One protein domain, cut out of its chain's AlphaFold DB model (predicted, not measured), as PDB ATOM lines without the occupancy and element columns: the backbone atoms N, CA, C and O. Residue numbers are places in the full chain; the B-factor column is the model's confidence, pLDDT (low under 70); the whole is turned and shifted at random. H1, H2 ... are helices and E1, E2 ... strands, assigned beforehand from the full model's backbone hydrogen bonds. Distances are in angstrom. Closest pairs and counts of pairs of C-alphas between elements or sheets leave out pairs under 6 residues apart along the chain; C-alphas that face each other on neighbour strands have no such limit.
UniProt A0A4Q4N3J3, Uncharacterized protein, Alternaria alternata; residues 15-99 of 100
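What this domain is: This is residues 15 to 99 of the 100 residues of an uncharacterized protein of Alternaria alternata (UniProt A0A4Q4N3J3). This is a body of little regular structure, mostly loops, with the short strand E1 near its middle and four short helices spaced round it, H1 and H4 at opposite ends, H2 and H3 on opposite sides. The 85 printed residues run H1, H2, E1, H3, H4; the class is mostly helix, with only 32 residues in named elements. It is only just compact, close to loose: radius of gyration of the C-alphas 14.0 A, spans 38 by 30 by 19 A.

Where its parts are: From Val 15, pass residues 15 to 28 and find C-alpha 29 at (-20.603, -14.585, 7.239), where H1, residues 29 to 36, begins its 10.9 A. Then come H2, residues 46 to 50, E1, residues 56 to 58, and H3, residues 77 to 80. H4, residues 86 to 97, runs 16.3 A to C-alpha 97 at (6.962, -6.282, 17.374).

How they stand to each other: E1 pairs with no named strand, but residues 15 to 16 pair with its residues 57 to 58, parallel. Its closest C-alphas to H4, Ile 57 and Val 88, are 7.4 A apart. No helix touches another; H1 and H4, for instance, are apart. In H1, H2 and H4 every O i to N i+4 pair is within hydrogen-bond range; H3 is too short for one.

The domain as a whole: The C-alphas farthest apart, Glu 72 and Arg 99, are 40.1 A apart. The printed part has no cut; E1 to H3 is a long link. Look at residues 73 to 76 for pLDDT under 70.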
ATOM      1  N   VAL A  15      -6.112  -6.172   5.363       96.50
ATOM      2  CA  VAL A  15      -4.975  -6.550   4.520       96.50
ATOM      3  C   VAL A  15      -5.119  -7.963   3.968       96.50
ATOM      4  O   VAL A  15      -5.882  -8.770   4.505       96.50
ATOM      5  N   ASP A  16      -4.409  -8.248   2.883       95.12
ATOM      6  CA  ASP A  16      -4.308  -9.573   2.278       95.12
ATOM      7  C   ASP A  16      -3.217 -10.434   2.946       95.12
ATOM      8  O   ASP A  16      -2.560 -10.041   3.913       95.12
ATOM      9  N   SER A  17      -2.996 -11.635   2.410       94.62
ATOM     10  CA  SER A  17      -1.972 -12.571   2.891       94.62
ATOM     11  C   SER A  17      -0.529 -12.071   2.748       94.62
ATOM     12  O   SER A  17       0.379 -12.755   3.216       94.62
ATOM     13  N   GLN A  18      -0.308 -10.917   2.118       95.31
ATOM     14  CA  GLN A  18       0.991 -10.291   1.860       95.31
ATOM     15  C   GLN A  18       1.113  -8.909   2.526       95.31
ATOM     16  O   GLN A  18       2.083  -8.197   2.273       95.31
ATOM     17  N   GLY A  19       0.140  -8.512   3.352       94.81
ATOM     18  CA  GLY A  19       0.140  -7.240   4.077       94.81
ATOM     19  C   GLY A  19      -0.272  -6.036   3.238       94.81
ATOM     20  O   GLY A  19      -0.109  -4.900   3.679       94.81
ATOM     21  N   ARG A  20      -0.805  -6.255   2.034       95.81
ATOM     22  CA  ARG A  20      -1.278  -5.185   1.150       95.81
ATOM     23  C   ARG A  20      -2.724  -4.839   1.495       95.81
ATOM     24  O   ARG A  20      -3.439  -5.725   1.960       95.81
ATOM     25  N   PRO A  21      -3.185  -3.601   1.239       95.38
ATOM     26  CA  PRO A  21      -4.585  -3.240   1.428       95.38
ATOM     27  C   PRO A  21      -5.522  -4.202   0.697       95.38
ATOM     28  O   PRO A  21      -5.339  -4.485  -0.488       95.38
ATOM     29  N   ASP A  22      -6.531  -4.690   1.410       93.69
ATOM     30  CA  ASP A  22      -7.526  -5.595   0.854       93.69
ATOM     31  C   ASP A  22      -8.784  -4.828   0.430       93.69
ATOM     32  O   ASP A  22      -9.563  -4.363   1.265       93.69
ATOM     33  N   ASN A  23      -8.972  -4.722  -0.887       90.88
ATOM     34  CA  ASN A  23     -10.049  -3.959  -1.523       90.88
ATOM     35  C   ASN A  23     -11.304  -4.794  -1.819       90.88
ATOM     36  O   ASN A  23     -12.201  -4.321  -2.521       90.88
ATOM     37  N   ARG A  24     -11.382  -6.038  -1.333       89.69
ATOM     38  CA  ARG A  24     -12.581  -6.864  -1.511       89.69
ATOM     39  C   ARG A  24     -13.795  -6.213  -0.844       89.69
ATOM     40  O   ARG A  24     -13.707  -5.636   0.240       89.69
ATOM     41  N   THR A  25     -14.944  -6.343  -1.502       92.75
ATOM     42  CA  THR A  25     -16.225  -5.757  -1.078       92.75
ATOM     43  C   THR A  25     -17.125  -6.739  -0.326       92.75
ATOM     44  O   THR A  25     -18.228  -6.373   0.070       92.75
ATOM     45  N   ALA A  26     -16.675  -7.982  -0.146       91.00
ATOM     46  CA  ALA A  26     -17.426  -9.024   0.539       91.00
ATOM     47  C   ALA A  26     -17.435  -8.812   2.061       91.00
ATOM     48  O   ALA A  26     -16.465  -8.333   2.654       91.00
ATOM     49  N   TYR A  27     -18.546  -9.199   2.683       93.62
ATOM     50  CA  TYR A  27     -18.743  -9.176   4.130       93.62
ATOM     51  C   TYR A  27     -18.436 -10.552   4.719       93.62
ATOM     52  O   TYR A  27     -18.602 -11.567   4.050       93.62
ATOM     53  N   GLY A  28     -18.037 -10.603   5.987       93.31
ATOM     54  CA  GLY A  28     -17.939 -11.872   6.705       93.31
ATOM     55  C   GLY A  28     -19.312 -12.501   6.946       93.31
ATOM     56  O   GLY A  28     -20.324 -11.803   7.016       93.31
ATOM     57  N   VAL A  29     -19.349 -13.823   7.115       92.38
ATOM     58  CA  VAL A  29     -20.603 -14.585   7.239       92.38
ATOM     59  C   VAL A  29     -21.490 -14.099   8.394       92.38
ATOM     60  O   VAL A  29     -22.703 -13.980   8.235       92.38
ATOM     61  N   PHE A  30     -20.908 -13.737   9.541       93.19
ATOM     62  CA  PHE A  30     -21.680 -13.197  10.666       93.19
ATOM     63  C   PHE A  30     -21.994 -11.710  10.493       93.19
ATOM     64  O   PHE A  30     -22.993 -11.242  11.031       93.19
ATOM     65  N   ALA A  31     -21.194 -10.960   9.726       93.69
ATOM     66  CA  ALA A  31     -21.556  -9.593   9.361       93.69
ATOM     67  C   ALA A  31     -22.811  -9.571   8.476       93.69
ATOM     68  O   ALA A  31     -23.709  -8.778   8.747       93.69
ATOM     69  N   VAL A  32     -22.908 -10.473   7.491       92.94
ATOM     70  CA  VAL A  32     -24.112 -10.642   6.657       92.94
ATOM     71  C   VAL A  32     -25.327 -10.960   7.527       92.94
ATOM     72  O   VAL A  32     -26.301 -10.212   7.509       92.94
ATOM     73  N   GLN A  33     -25.236 -11.986   8.379       91.62
ATOM     74  CA  GLN A  33     -26.332 -12.375   9.277       91.62
ATOM     75  C   GLN A  33     -26.757 -11.246  10.225       91.62
ATOM     76  O   GLN A  33     -27.948 -11.053  10.476       91.62
ATOM     77  N   ALA A  34     -25.802 -10.484  10.768       92.88
ATOM     78  CA  ALA A  34     -26.097  -9.353  11.644       92.88
ATOM     79  C   ALA A  34     -26.809  -8.217  10.894       92.88
ATOM     80  O   ALA A  34     -27.743  -7.632  11.435       92.88
ATOM     81  N   ILE A  35     -26.409  -7.929   9.651       91.94
ATOM     82  CA  ILE A  35     -27.065  -6.921   8.805       91.94
ATOM     83  C   ILE A  35     -28.493  -7.363   8.462       91.94
ATOM     84  O   ILE A  35     -29.430  -6.591   8.644       91.94
ATOM     85  N   GLU A  36     -28.680  -8.609   8.028       93.38
ATOM     86  CA  GLU A  36     -29.993  -9.144   7.639       93.38
ATOM     87  C   GLU A  36     -30.977  -9.223   8.813       93.38
ATOM     88  O   GLU A  36     -32.173  -8.987   8.650       93.38
ATOM     89  N   SER A  37     -30.479  -9.529  10.012       94.12
ATOM     90  CA  SER A  37     -31.302  -9.636  11.223       94.12
ATOM     91  C   SER A  37     -31.478  -8.318  11.983       94.12
ATOM     92  O   SER A  37     -32.145  -8.314  13.019       94.12
ATOM     93  N   ASN A  38     -30.895  -7.203  11.514       90.56
ATOM     94  CA  ASN A  38     -30.735  -5.966  12.298       90.56
ATOM     95  C   ASN A  38     -30.149  -6.233  13.701       90.56
ATOM     96  O   ASN A  38     -30.524  -5.608  14.697       90.56
ATOM     97  N   GLY A  39     -29.253  -7.216  13.782       87.44
ATOM     98  CA  GLY A  39     -28.602  -7.654  15.002       87.44
ATOM     99  C   GLY A  39     -27.457  -6.735  15.420       87.44
ATOM    100  O   GLY A  39     -27.057  -5.801  14.726       87.44
ATOM    101  N   THR A  40     -26.886  -7.019  16.590       86.31
ATOM    102  CA  THR A  40     -25.690  -6.306  17.051       86.31
ATOM    103  C   THR A  40     -24.451  -6.883  16.381       86.31
ATOM    104  O   THR A  40     -24.198  -8.083  16.468       86.31
ATOM    105  N   MET A  41     -23.649  -6.024  15.756       86.50
ATOM    106  CA  MET A  41     -22.371  -6.413  15.172       86.50
ATOM    107  C   MET A  41     -21.227  -6.147  16.150       86.50
ATOM    108  O   MET A  41     -20.990  -5.008  16.552       86.50
ATOM    109  N   ILE A  42     -20.486  -7.197  16.504       82.62
ATOM    110  CA  ILE A  42     -19.276  -7.071  17.318       82.62
ATOM    111  C   ILE A  42     -18.113  -6.767  16.374       82.62
ATOM    112  O   ILE A  42     -17.587  -7.654  15.707       82.62
ATOM    113  N   SER A  43     -17.725  -5.499  16.299       88.50
ATOM    114  CA  SER A  43     -16.615  -5.044  15.465       88.50
ATOM    115  C   SER A  43     -15.839  -3.928  16.159       88.50
ATOM    116  O   SER A  43     -16.341  -3.273  17.071       88.50
ATOM    117  N   TYR A  44     -14.596  -3.711  15.735       89.81
ATOM    118  CA  TYR A  44     -13.827  -2.538  16.148       89.81
ATOM    119  C   TYR A  44     -14.359  -1.284  15.434       89.81
ATOM    120  O   TYR A  44     -14.954  -1.391  14.360       89.81
ATOM    121  N   ASN A  45     -14.167  -0.096  16.007       90.31
ATOM    122  CA  ASN A  45     -14.482   1.154  15.313       90.31
ATOM    123  C   ASN A  45     -13.355   1.545  14.338       90.31
ATOM    124  O   ASN A  45     -12.217   1.085  14.468       90.31
ATOM    125  N   ASP A  46     -13.669   2.395  13.362       90.50
ATOM    126  CA  ASP A  46     -12.706   2.772  12.319       90.50
ATOM    127  C   ASP A  46     -11.523   3.567  12.882       90.50
ATOM    128  O   ASP A  46     -10.390   3.357  12.445       90.50
ATOM    129  N   ASP A  47     -11.749   4.375  13.923       93.25
ATOM    130  CA  ASP A  47     -10.693   5.109  14.630       93.25
ATOM    131  C   ASP A  47      -9.592   4.168  15.131       93.25
ATOM    132  O   ASP A  47      -8.405   4.418  14.913       93.25
ATOM    133  N   LEU A  48      -9.966   3.040  15.752       92.38
ATOM    134  CA  LEU A  48      -8.999   2.049  16.216       92.38
ATOM    135  C   LEU A  48      -8.233   1.423  15.041       92.38
ATOM    136  O   LEU A  48      -7.028   1.187  15.161       92.38
ATOM    137  N   GLY A  49      -8.897   1.213  13.902       91.69
ATOM    138  CA  GLY A  49      -8.253   0.783  12.660       91.69
ATOM    139  C   GLY A  49      -7.211   1.788  12.158       91.69
ATOM    140  O   GLY A  49      -6.092   1.398  11.829       91.69
ATOM    141  N   MET A  50      -7.527   3.085  12.185       92.56
ATOM    142  CA  MET A  50      -6.620   4.155  11.746       92.56
ATOM    143  C   MET A  50      -5.392   4.322  12.647       92.56
ATOM    144  O   MET A  50      -4.348   4.770  12.178       92.56
ATOM    145  N   THR A  51      -5.459   3.914  13.921       93.19
ATOM    146  CA  THR A  51      -4.272   3.926  14.801       93.19
ATOM    147  C   THR A  51      -3.189   2.922  14.388       93.19
ATOM    148  O   THR A  51      -2.088   2.938  14.940       93.19
ATOM    149  N   GLY A  52      -3.505   1.997  13.478       91.75
ATOM    150  CA  GLY A  52      -2.631   0.889  13.109       91.75
ATOM    151  C   GLY A  52      -2.525  -0.198  14.182       91.75
ATOM    152  O   GLY A  52      -1.763  -1.139  14.010       91.75
ATOM    153  N   LYS A  53      -3.272  -0.123  15.290       92.81
ATOM    154  CA  LYS A  53      -3.279  -1.182  16.319       92.81
ATOM    155  C   LYS A  53      -3.994  -2.451  15.857       92.81
ATOM    156  O   LYS A  53      -3.741  -3.530  16.389       92.81
ATOM    157  N   VAL A  54      -4.869  -2.331  14.863       95.00
ATOM    158  CA  VAL A  54      -5.605  -3.449  14.276       95.00
ATOM    159  C   VAL A  54      -5.062  -3.727  12.885       95.00
ATOM    160  O   VAL A  54      -4.896  -2.816  12.082       95.00
ATOM    161  N   GLN A  55      -4.839  -5.004  12.608       95.50
ATOM    162  CA  GLN A  55      -4.619  -5.528  11.269       95.50
ATOM    163  C   GLN A  55      -5.538  -6.739  11.100       95.50
ATOM    164  O   GLN A  55      -5.548  -7.632  11.949       95.50
ATOM    165  N   ASP A  56      -6.364  -6.754  10.060       96.12
ATOM    166  CA  ASP A  56      -7.349  -7.798   9.783       96.12
ATOM    167  C   ASP A  56      -7.007  -8.508   8.460       96.12
ATOM    168  O   ASP A  56      -7.348  -8.020   7.380       96.12
ATOM    169  N   ILE A  57      -6.292  -9.636   8.564       96.25
ATOM    170  CA  ILE A  57      -5.564 -10.303   7.465       96.25
ATOM    171  C   ILE A  57      -6.439 -11.343   6.765       96.25
ATOM    172  O   ILE A  57      -6.640 -12.407   7.322       96.25
ATOM    173  N   CYS A  58      -6.924 -11.154   5.548       93.12
ATOM    174  CA  CYS A  58      -7.812 -12.130   4.906       93.12
ATOM    175  C   CYS A  58      -7.096 -12.932   3.809       93.12
ATOM    176  O   CYS A  58      -6.545 -12.354   2.873       93.12
ATOM    177  N   LEU A  59      -7.134 -14.267   3.903       92.81
ATOM    178  CA  LEU A  59      -6.706 -15.140   2.803       92.81
ATOM    179  C   LEU A  59      -7.709 -15.079   1.646       92.81
ATOM    180  O   LEU A  59      -8.866 -14.706   1.844       92.81
ATOM    181  N   GLU A  60      -7.243 -15.367   0.433       88.00
ATOM    182  CA  GLU A  60      -7.991 -15.115  -0.803       88.00
ATOM    183  C   GLU A  60      -9.327 -15.858  -0.831       88.00
ATOM    184  O   GLU A  60     -10.357 -15.231  -1.074       88.00
ATOM    185  N   ASN A  61      -9.323 -17.142  -0.469       87.62
ATOM    186  CA  ASN A  61     -10.500 -17.999  -0.569       87.62
ATOM    187  C   ASN A  61     -11.197 -18.219   0.778       87.62
ATOM    188  O   ASN A  61     -12.001 -19.133   0.893       87.62
ATOM    189  N   ASP A  62     -10.913 -17.430   1.822       90.69
ATOM    190  CA  ASP A  62     -11.572 -17.592   3.126       90.69
ATOM    191  C   ASP A  62     -13.019 -17.057   3.120       90.69
ATOM    192  O   ASP A  62     -13.282 -15.898   3.456       90.69
ATOM    193  N   ILE A  63     -13.965 -17.946   2.808       89.31
ATOM    194  CA  ILE A  63     -15.403 -17.644   2.736       89.31
ATOM    195  C   ILE A  63     -16.039 -17.239   4.069       89.31
ATOM    196  O   ILE A  63     -17.107 -16.638   4.088       89.31
ATOM    197  N   VAL A  64     -15.413 -17.548   5.210       90.44
ATOM    198  CA  VAL A  64     -15.951 -17.119   6.511       90.44
ATOM    199  C   VAL A  64     -15.816 -15.603   6.645       90.44
ATOM    200  O   VAL A  64     -16.655 -14.941   7.257       90.44
ATOM    201  N   ARG A  65     -14.764 -15.038   6.047       89.00
ATOM    202  CA  ARG A  65     -14.470 -13.599   6.059       89.00
ATOM    203  C   ARG A  65     -15.012 -12.843   4.859       89.00
ATOM    204  O   ARG A  65     -15.274 -11.651   4.985       89.00
ATOM    205  N   ALA A  66     -15.090 -13.506   3.716       87.38
ATOM    206  CA  ALA A  66     -15.578 -12.971   2.460       87.38
ATOM    207  C   ALA A  66     -16.667 -13.917   1.955       87.38
ATOM    208  O   ALA A  66     -16.417 -14.770   1.109       87.38
ATOM    209  N   PHE A  67     -17.846 -13.808   2.560       86.50
ATOM    210  CA  PHE A  67     -18.968 -14.687   2.283       86.50
ATOM    211  C   PHE A  67     -19.372 -14.594   0.815       86.50
ATOM    212  O   PHE A  67     -19.619 -13.503   0.297       86.50
ATOM    213  N   ASP A  68     -19.446 -15.759   0.181       85.06
ATOM    214  CA  ASP A  68     -19.921 -15.942  -1.179       85.06
ATOM    215  C   ASP A  68     -21.060 -16.975  -1.151       85.06
ATOM    216  O   ASP A  68     -20.790 -18.161  -0.932       85.06
ATOM    217  N   PRO A  69     -22.326 -16.549  -1.317       80.31
ATOM    218  CA  PRO A  69     -23.472 -17.454  -1.298       80.31
ATOM    219  C   PRO A  69     -23.511 -18.401  -2.504       80.31
ATOM    220  O   PRO A  69     -24.197 -19.418  -2.440       80.31
ATOM    221  N   GLU A  70     -22.778 -18.096  -3.578       83.81
ATOM    222  CA  GLU A  70     -22.732 -18.909  -4.797       83.81
ATOM    223  C   GLU A  70     -21.648 -20.002  -4.727       83.81
ATOM    224  O   GLU A  70     -21.540 -20.841  -5.623       83.81
ATOM    225  N   CYS A  71     -20.836 -20.029  -3.664       78.38
ATOM    226  CA  CYS A  71     -19.806 -21.046  -3.485       78.38
ATOM    227  C   CYS A  71     -20.378 -22.326  -2.854       78.38
ATOM    228  O   CYS A  71     -20.813 -22.328  -1.705       78.38
ATOM    229  N   GLU A  72     -20.265 -23.466  -3.543       76.44
ATOM    230  CA  GLU A  72     -20.642 -24.795  -3.014       76.44
ATOM    231  C   GLU A  72     -19.642 -25.367  -1.978       76.44
ATOM    232  O   GLU A  72     -19.591 -26.568  -1.702       76.44
ATOM    233  N   CYS A  73     -18.789 -24.526  -1.403       68.75
ATOM    234  CA  CYS A  73     -17.708 -24.938  -0.522       68.75
ATOM    235  C   CYS A  73     -18.184 -25.127   0.936       68.75
ATOM    236  O   CYS A  73     -18.740 -24.223   1.550       68.75
ATOM    237  N   GLN A  74     -17.925 -26.301   1.536       61.41
ATOM    238  CA  GLN A  74     -18.355 -26.626   2.915       61.41
ATOM    239  C   GLN A  74     -17.590 -25.873   4.021       61.41
ATOM    240  O   GLN A  74     -18.098 -25.744   5.131       61.41
ATOM    241  N   LEU A  75     -16.372 -25.411   3.733       64.44
ATOM    242  CA  LEU A  75     -15.525 -24.494   4.509       64.44
ATOM    243  C   LEU A  75     -14.228 -24.364   3.713       64.44
ATOM    244  O   LEU A  75     -13.624 -25.373   3.343       64.44
ATOM    245  N   ALA A  76     -13.792 -23.145   3.414       67.38
ATOM    246  CA  ALA A  76     -12.562 -22.980   2.662       67.38
ATOM    247  C   ALA A  76     -11.346 -23.396   3.498       67.38
ATOM    248  O   ALA A  76     -11.177 -22.925   4.622       67.38
ATOM    249  N   SER A  77     -10.475 -24.234   2.920       75.75
ATOM    250  CA  SER A  77      -9.167 -24.619   3.485       75.75
ATOM    251  C   SER A  77      -8.391 -23.409   4.025       75.75
ATOM    252  O   SER A  77      -7.759 -23.481   5.077       75.75
ATOM    253  N   ASP A  78      -8.521 -22.265   3.351       86.31
ATOM    254  CA  ASP A  78      -7.922 -20.992   3.742       86.31
ATOM    255  C   ASP A  78      -8.318 -20.552   5.158       86.31
ATOM    256  O   ASP A  78      -7.471 -20.107   5.928       86.31
ATOM    257  N   HIS A  79      -9.568 -20.760   5.576       92.69
ATOM    258  CA  HIS A  79      -9.978 -20.412   6.937       92.69
ATOM    259  C   HIS A  79      -9.182 -21.174   8.011       92.69
ATOM    260  O   HIS A  79      -8.945 -20.670   9.109       92.69
ATOM    261  N   LEU A  80      -8.732 -22.385   7.679       92.00
ATOM    262  CA  LEU A  80      -8.006 -23.282   8.573       92.00
ATOM    263  C   LEU A  80      -6.479 -23.145   8.450       92.00
ATOM    264  O   LEU A  80      -5.747 -23.782   9.207       92.00
ATOM    265  N   SER A  81      -5.976 -22.330   7.516       93.38
ATOM    266  CA  SER A  81      -4.562 -22.352   7.119       93.38
ATOM    267  C   SER A  81      -3.738 -21.142   7.571       93.38
ATOM    268  O   SER A  81      -2.519 -21.139   7.387       93.38
ATOM    269  N   TYR A  82      -4.333 -20.146   8.242       95.12
ATOM    270  CA  TYR A  82      -3.606 -18.962   8.740       95.12
ATOM    271  C   TYR A  82      -2.364 -19.308   9.575       95.12
ATOM    272  O   TYR A  82      -1.328 -18.659   9.438       95.12
ATOM    273  N   GLY A  83      -2.455 -20.338  10.424       95.19
ATOM    274  CA  GLY A  83      -1.351 -20.813  11.267       95.19
ATOM    275  C   GLY A  83      -0.185 -21.433  10.489       95.19
ATOM    276  O   GLY A  83       0.935 -21.475  10.986       95.19
ATOM    277  N   LEU A  84      -0.445 -21.906   9.270       94.38
ATOM    278  CA  LEU A  84       0.527 -22.580   8.406       94.38
ATOM    279  C   LEU A  84       1.082 -21.652   7.316       94.38
ATOM    280  O   LEU A  84       2.110 -21.949   6.710       94.38
ATOM    281  N   SER A  85       0.418 -20.523   7.061       95.00
ATOM    282  CA  SER A  85       0.863 -19.541   6.079       95.00
ATOM    283  C   SER A  85       2.010 -18.698   6.630       95.00
ATOM    284  O   SER A  85       1.809 -17.828   7.478       95.00
ATOM    285  N   LYS A  86       3.220 -18.923   6.108       96.38
ATOM    286  CA  LYS A  86       4.420 -18.175   6.508       96.38
ATOM    287  C   LYS A  86       4.222 -16.661   6.396       96.38
ATOM    288  O   LYS A  86       4.521 -15.951   7.343       96.38
ATOM    289  N   SER A  87       3.672 -16.175   5.284       96.69
ATOM    290  CA  SER A  87       3.482 -14.735   5.080       96.69
ATOM    291  C   SER A  87       2.493 -14.121   6.073       96.69
ATOM    292  O   SER A  87       2.646 -12.962   6.446       96.69
ATOM    293  N   VAL A  88       1.496 -14.884   6.531       97.12
ATOM    294  CA  VAL A  88       0.586 -14.456   7.604       97.12
ATOM    295  C   VAL A  88       1.317 -14.421   8.946       97.12
ATOM    296  O   VAL A  88       1.160 -13.458   9.689       97.12
ATOM    297  N   GLN A  89       2.109 -15.448   9.262       97.75
ATOM    298  CA  GLN A  89       2.860 -15.506  10.520       97.75
ATOM    299  C   GLN A  89       3.894 -14.378  10.619       97.75
ATOM    300  O   GLN A  89       3.949 -13.704  11.645       97.75
ATOM    301  N   ASP A  90       4.645 -14.133   9.542       97.44
ATOM    302  CA  ASP A  90       5.632 -13.052   9.466       97.44
ATOM    303  C   ASP A  90       4.949 -11.686   9.674       97.44
ATOM    304  O   ASP A  90       5.377 -10.902  10.516       97.44
ATOM    305  N   GLN A  91       3.807 -11.436   9.020       96.69
ATOM    306  CA  GLN A  91       3.028 -10.210   9.236       96.69
ATOM    307  C   GLN A  91       2.533 -10.039  10.670       96.69
ATOM    308  O   GLN A  91       2.596  -8.938  11.211       96.69
ATOM    309  N   ILE A  92       2.009 -11.103  11.288       96.31
ATOM    310  CA  ILE A  92       1.542 -11.044  12.678       96.31
ATOM    311  C   ILE A  92       2.712 -10.699  13.599       96.31
ATOM    312  O   ILE A  92       2.560  -9.858  14.484       96.31
ATOM    313  N   LEU A  93       3.871 -11.325  13.382       96.62
ATOM    314  CA  LEU A  93       5.074 -11.064  14.157       96.62
ATOM    315  C   LEU A  93       5.524  -9.605  14.009       96.62
ATOM    316  O   LEU A  93       5.685  -8.920  15.018       96.62
ATOM    317  N   ASP A  94       5.651  -9.115  12.778       95.44
ATOM    318  CA  ASP A  94       6.054  -7.737  12.484       95.44
ATOM    319  C   ASP A  94       5.062  -6.718  13.063       95.44
ATOM    320  O   ASP A  94       5.453  -5.712  13.664       95.44
ATOM    321  N   HIS A  95       3.759  -6.989  12.941       95.00
ATOM    322  CA  HIS A  95       2.705  -6.141  13.500       95.00
ATOM    323  C   HIS A  95       2.757  -6.089  15.023       95.00
ATOM    324  O   HIS A  95       2.483  -5.043  15.599       95.00
ATOM    325  N   VAL A  96       3.099  -7.188  15.694       94.06
ATOM    326  CA  VAL A  96       3.224  -7.213  17.155       94.06
ATOM    327  C   VAL A  96       4.510  -6.518  17.602       94.06
ATOM    328  O   VAL A  96       4.458  -5.669  18.488       94.06
ATOM    329  N   ILE A  97       5.654  -6.829  16.983       94.62
ATOM    330  CA  ILE A  97       6.962  -6.282  17.374       94.62
ATOM    331  C   ILE A  97       7.048  -4.777  17.118       94.62
ATOM    332  O   ILE A  97       7.543  -4.058  17.974       94.62
ATOM    333  N   SER A  98       6.522  -4.274  15.999       90.19
ATOM    334  CA  SER A  98       6.525  -2.830  15.685       90.19
ATOM    335  C   SER A  98       5.708  -1.963  16.657       90.19
ATOM    336  O   SER A  98       5.647  -0.740  16.506       90.19
ATOM    337  N   ARG A  99       5.037  -2.584  17.632       81.81
ATOM    338  CA  ARG A  99       4.208  -1.928  18.649       81.81
ATOM    339  C   ARG A  99       4.817  -1.992  20.051       81.81
ATOM    340  O   ARG A  99       4.222  -1.408  20.958       81.81
TER     341      ARG A  99